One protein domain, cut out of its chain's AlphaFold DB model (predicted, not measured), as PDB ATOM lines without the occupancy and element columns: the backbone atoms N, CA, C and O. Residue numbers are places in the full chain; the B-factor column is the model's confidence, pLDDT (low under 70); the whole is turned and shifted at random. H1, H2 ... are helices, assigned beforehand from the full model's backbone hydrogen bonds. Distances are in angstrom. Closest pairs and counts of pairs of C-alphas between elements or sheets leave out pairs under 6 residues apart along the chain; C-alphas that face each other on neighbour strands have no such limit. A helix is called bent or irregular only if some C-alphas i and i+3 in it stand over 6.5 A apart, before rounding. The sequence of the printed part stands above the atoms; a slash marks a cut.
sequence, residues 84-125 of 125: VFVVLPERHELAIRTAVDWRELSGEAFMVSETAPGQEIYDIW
ATOM      1  N   VAL A  84     182.801 192.771 154.319       76.69
ATOM      2  CA  VAL A  84     183.273 193.680 153.271       76.69
ATOM      3  C   VAL A  84     182.516 194.998 153.403       76.69
ATOM      4  O   VAL A  84     181.290 195.005 153.516       76.69
ATOM      5  N   PHE A  85     183.244 196.111 153.386       80.88
ATOM      6  CA  PHE A  85     182.678 197.453 153.491       80.88
ATOM      7  C   PHE A  85     183.012 198.265 152.243       80.88
ATOM      8  O   PHE A  85     184.120 198.179 151.715       80.88
ATOM      9  N   VAL A  86     182.060 199.085 151.800       83.44
ATOM     10  CA  VAL A  86     182.258 200.040 150.706       83.44
ATOM     11  C   VAL A  86     182.486 201.434 151.281       83.44
ATOM     12  O   VAL A  86     181.742 201.891 152.149       83.44
ATOM     13  N   VAL A  87     183.524 202.119 150.803       86.12
ATOM     14  CA  VAL A  87     183.774 203.527 151.131       86.12
ATOM     15  C   VAL A  87     183.170 204.381 150.028       86.12
ATOM     16  O   VAL A  87     183.548 204.260 148.865       86.12
ATOM     17  N   LEU A  88     182.229 205.245 150.399       86.12
ATOM     18  CA  LEU A  88     181.504 206.116 149.479       86.12
ATOM     19  C   LEU A  88     181.767 207.588 149.827       86.12
ATOM     20  O   LEU A  88     181.945 207.910 151.005       86.12
ATOM     21  N   PRO A  89     181.756 208.507 148.843       88.06
ATOM     22  CA  PRO A  89     181.721 209.937 149.128       88.06
ATOM     23  C   PRO A  89     180.525 210.291 150.023       88.06
ATOM     24  O   PRO A  89     179.435 209.763 149.822       88.06
ATOM     25  N   GLU A  90     180.677 211.247 150.943       88.25
ATOM     26  CA  GLU A  90     179.606 211.630 151.889       88.25
ATOM     27  C   GLU A  90     178.281 212.016 151.211       88.25
ATOM     28  O   GLU A  90     177.210 211.873 151.790       88.25
ATOM     29  N   ARG A  91     178.350 212.528 149.977       89.69
ATOM     30  CA  ARG A  91     177.186 212.971 149.194       89.69
ATOM     31  C   ARG A  91     176.608 211.885 148.285       89.69
ATOM     32  O   ARG A  91     175.712 212.183 147.501       89.69
ATOM     33  N   HIS A  92     177.142 210.670 148.337       87.75
ATOM     34  CA  HIS A  92     176.651 209.550 147.547       87.75
ATOM     35  C   HIS A  92     175.287 209.092 148.073       87.75
ATOM     36  O   HIS A  92     175.094 208.997 149.283       87.75
ATOM     37  N   GLU A  93     174.345 208.760 147.190       88.25
ATOM     38  CA  GLU A  93     172.981 208.373 147.588       88.25
ATOM     39  C   GLU A  93     172.975 207.167 148.543       88.25
ATOM     40  O   GLU A  93     172.234 207.129 149.523       88.25
ATOM     41  N   LEU A  94     173.869 206.206 148.302       88.88
ATOM     42  CA  LEU A  94     174.029 205.018 149.143       88.88
ATOM     43  C   LEU A  94     174.732 205.290 150.490       88.88
ATOM     44  O   LEU A  94     174.664 204.438 151.370       88.88
ATOM     45  N   ALA A  95     175.351 206.461 150.701       89.19
ATOM     46  CA  ALA A  95     176.091 206.765 151.935       89.19
ATOM     47  C   ALA A  95     175.191 206.903 153.178       89.19
ATOM     48  O   ALA A  95     175.669 206.774 154.302       89.19
ATOM     49  N   ILE A  96     173.884 207.136 152.997       88.56
ATOM     50  CA  ILE A  96     172.913 207.170 154.105       88.56
ATOM     51  C   ILE A  96     172.504 205.767 154.580       88.56
ATOM     52  O   ILE A  96     171.849 205.621 155.614       88.56
ATOM     53  N   ARG A  97     172.845 204.723 153.820       87.69
ATOM     54  CA  ARG A  97     172.419 203.355 154.111       87.69
ATOM     55  C   ARG A  97     173.421 202.656 155.022       87.69
ATOM     56  O   ARG A  97     174.626 202.822 154.895       87.69
ATOM     57  N   THR A  98     172.906 201.825 155.921       85.50
ATOM     58  CA  THR A  98     173.720 200.991 156.819       85.50
ATOM     59  C   THR A  98     174.165 199.675 156.179       85.50
ATOM     60  O   THR A  98     175.054 199.014 156.709       85.50
ATOM     61  N   ALA A  99     173.554 199.293 155.056       87.50
ATOM     62  CA  ALA A  99     173.908 198.136 154.244       87.50
ATOM     63  C   ALA A  99     173.598 198.431 152.769       87.50
ATOM     64  O   ALA A  99     172.649 199.162 152.469       87.50
ATOM     65  N   VAL A 100     174.395 197.858 151.870       86.88
ATOM     66  CA  VAL A 100     174.274 198.030 150.418       86.88
ATOM     67  C   VAL A 100     174.335 196.655 149.759       86.88
ATOM     68  O   VAL A 100     175.181 195.840 150.130       86.88
ATOM     69  N   ASP A 101     173.436 196.388 148.812       85.06
ATOM     70  CA  ASP A 101     173.455 195.150 148.022       85.06
ATOM     71  C   ASP A 101     174.393 195.281 146.808       85.06
ATOM     72  O   ASP A 101     174.511 196.351 146.207       85.06
ATOM     73  N   TRP A 102     175.033 194.182 146.399       80.06
ATOM     74  CA  TRP A 102     175.927 194.152 145.235       80.06
ATOM     75  C   TRP A 102     175.271 194.671 143.948       80.06
ATOM     76  O   TRP A 102     175.930 195.308 143.125       80.06
ATOM     77  N   ARG A 103     173.960 194.470 143.774       83.88
ATOM     78  CA  ARG A 103     173.223 194.976 142.603       83.88
ATOM     79  C   ARG A 103     173.144 196.496 142.578       83.88
ATOM     80  O   ARG A 103     173.160 197.078 141.500       83.88
ATOM     81  N   GLU A 104     173.082 197.131 143.743       83.44
ATOM     82  CA  GLU A 104     173.056 198.594 143.872       83.44
ATOM     83  C   GLU A 104     174.425 199.209 143.580       83.44
ATOM     84  O   GLU A 104     174.512 200.360 143.170       83.44
ATOM     85  N   LEU A 105     175.481 198.414 143.751       82.19
ATOM     86  CA  LEU A 105     176.857 198.768 143.437       82.19
ATOM     87  C   LEU A 105     177.207 198.516 141.964       82.19
ATOM     88  O   LEU A 105     178.032 199.233 141.423       82.19
ATOM     89  N   SER A 106     176.560 197.566 141.285       78.00
ATOM     90  CA  SER A 106     176.911 197.150 139.911       78.00
ATOM     91  C   SER A 106     176.929 198.252 138.837       78.00
ATOM     92  O   SER A 106     177.541 198.062 137.788       78.00
ATOM     93  N   GLY A 107     176.271 199.391 139.074       75.06
ATOM     94  CA  GLY A 107     176.268 200.548 138.169       75.06
ATOM     95  C   GLY A 107     177.337 201.606 138.462       75.06
ATOM     96  O   GLY A 107     177.481 202.542 137.675       75.06
ATOM     97  N   GLU A 108     178.068 201.480 139.570       79.44
ATOM     98  CA  GLU A 108     179.040 202.468 140.041       79.44
ATOM     99  C   GLU A 108     180.466 202.142 139.567       79.44
ATOM    100  O   GLU A 108     180.819 200.994 139.294       79.44
ATOM    101  N   ALA A 109     181.324 203.159 139.472       76.62
ATOM    102  CA  ALA A 109     182.738 202.965 139.155       76.62
ATOM    103  C   ALA A 109     183.548 202.688 140.433       76.62
ATOM    104  O   ALA A 109     183.621 203.538 141.322       76.62
ATOM    105  N   PHE A 110     184.205 201.526 140.507       71.88
ATOM    106  CA  PHE A 110     185.030 201.138 141.657       71.88
ATOM    107  C   PHE A 110     186.502 201.455 141.434       71.88
ATOM    108  O   PHE A 110     187.075 201.152 140.389       71.88
ATOM    109  N   MET A 111     187.137 202.001 142.470       71.00
ATOM    110  CA  MET A 111     188.584 201.920 142.619       71.00
ATOM    111  C   MET A 111     188.897 200.676 143.434       71.00
ATOM    112  O   MET A 111     188.520 200.572 144.600       71.00
ATOM    113  N   VAL A 112     189.586 199.738 142.806       68.38
ATOM    114  CA  VAL A 112     190.048 198.507 143.436       68.38
ATOM    115  C   VAL A 112     191.567 198.566 143.482       68.38
ATOM    116  O   VAL A 112     192.198 199.017 142.527       68.38
ATOM    117  N   SER A 113     192.164 198.159 144.602       61.84
ATOM    118  CA  SER A 113     193.624 198.078 144.685       61.84
ATOM    119  C   SER A 113     194.148 197.077 143.651       61.84
ATOM    120  O   SER A 113     193.601 195.986 143.507       61.84
ATOM    121  N   GLU A 114     195.232 197.417 142.951       56.50
ATOM    122  CA  GLU A 114     195.922 196.470 142.059       56.50
ATOM    123  C   GLU A 114     196.601 195.331 142.839       56.50
ATOM    124  O   GLU A 114     196.955 194.301 142.268       56.50
ATOM    125  N   THR A 115     196.758 195.499 144.154       53.38
ATOM    126  CA  THR A 115     197.276 194.495 145.087       53.38
ATOM    127  C   THR A 115     196.155 193.904 145.939       53.38
ATOM    128  O   THR A 115     195.103 194.518 146.134       53.38
ATOM    129  N   ALA A 116     196.370 192.705 146.481       49.72
ATOM    130  CA  ALA A 116     195.419 192.077 147.391       49.72
ATOM    131  C   ALA A 116     195.073 192.983 148.597       49.72
ATOM    132  O   ALA A 116     195.944 193.703 149.093       49.72
ATOM    133  N   PRO A 117     193.826 192.936 149.098       54.47
ATOM    134  CA  PRO A 117     192.741 192.044 148.671       54.47
ATOM    135  C   PRO A 117     192.009 192.524 147.404       54.47
ATOM    136  O   PRO A 117     191.047 191.898 146.980       54.47
ATOM    137  N   GLY A 118     192.443 193.617 146.766       52.12
ATOM    138  CA  GLY A 118     191.758 194.183 145.603       52.12
ATOM    139  C   GLY A 118     191.643 193.221 144.414       52.12
ATOM    140  O   GLY A 118     190.588 193.156 143.793       52.12
ATOM    141  N   GLN A 119     192.654 192.383 144.152       55.03
ATOM    142  CA  GLN A 119     192.543 191.360 143.100       55.03
ATOM    143  C   GLN A 119     191.434 190.324 143.356       55.03
ATOM    144  O   GLN A 119     190.841 189.824 142.410       55.03
ATOM    145  N   GLU A 120     191.111 190.045 144.617       55.59
ATOM    146  CA  GLU A 120     190.086 189.064 144.992       55.59
ATOM    147  C   GLU A 120     188.673 189.641 144.886       55.59
ATOM    148  O   GLU A 120     187.708 188.894 144.766       55.59
ATOM    149  N   ILE A 121     188.541 190.974 144.870       56.19
ATOM    150  CA  ILE A 121     187.256 191.643 144.642       56.19
ATOM    151  C   ILE A 121     186.766 191.407 143.206       56.19
ATOM    152  O   ILE A 121     185.557 191.387 142.984       56.19
ATOM    153  N   TYR A 122     187.663 191.166 142.239       52.88
ATOM    154  CA  TYR A 122     187.257 190.813 140.873       52.88
ATOM    155  C   TYR A 122     186.471 189.497 140.804       52.88
ATOM    156  O   TYR A 122     185.621 189.368 139.930       52.88
ATOM    157  N   ASP A 123     186.690 188.569 141.741       51.72
ATOM    158  CA  ASP A 123     185.992 187.277 141.779       51.72
ATOM    159  C   ASP A 123     184.586 187.364 142.417       51.72
ATOM    160  O   ASP A 123     183.883 186.355 142.500       51.72
ATOM    161  N   ILE A 124     184.168 188.548 142.893       51.44
ATOM    162  CA  ILE A 124     182.887 188.773 143.596       51.44
ATOM    163  C   ILE A 124     181.809 189.392 142.672       51.44
ATOM    164  O   ILE A 124     180.671 189.579 143.109       51.44
ATOM    165  N   TRP A 125     182.140 189.696 141.410       45.97
ATOM    166  CA  TRP A 125     181.225 190.281 140.412       45.97
ATOM    167  C   TRP A 125     180.566 189.241 139.502       45.97
ATOM    168  O   TRP A 125     181.262 188.306 139.045       45.97
TER     169      TRP A 125
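This is residues 84 to 125 of the 125 residues of the protein "LysR substrate binding domain-containing protein" of Roseovarius pacificus (UniProt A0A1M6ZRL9). This is a small, winding chain with little regular structure: the longest helix, H3, lies at one end, the short helices H1 and H2 lie toward the other, and residues 106 to 117 run between. The 42 printed residues hold three named helices, H1, H2, H3 in order, and no named strand; the class is all helix, with 15 residues in named elements. The whole is elongated, spanning 28 by 18 by 17 A, and only just loose, close to compact, with a radius of gyration of the C-alphas of 11.0 A.

Start at H3, residues 118 to 124: 0 of its 3 O i to N i+4 pairs are within hydrogen-bond range, but 4 of 4 O i to N i+3 pairs are. H3 is apart from H2, residues 102 to 105, and from H1, residues 93 to 96. H1 and H2, too short for any O i to N i+4 pair, are only just apart, their closest C-alphas 8.4 A from each other.

Find C-alpha 118 at (191.758, 194.183, 145.603); H3 runs 10.6 A to C-alpha 124. H2 measures 5.0 A. H1 begins at C-alpha 93, (172.981, 208.373, 147.588), and is only just irregular: C-alphas 93 and 96 are 6.6 A apart.

The C-alphas farthest apart, of Ile 96 and Thr 115, are 28.9 A apart. The printed part has no cut; the link from H2 to H3 is long, that from H1 to H2 tight. Residues 114 to 119, of which 118 to 119 belong to H3, stand free. Residues 112 to 125 have pLDDT under 70.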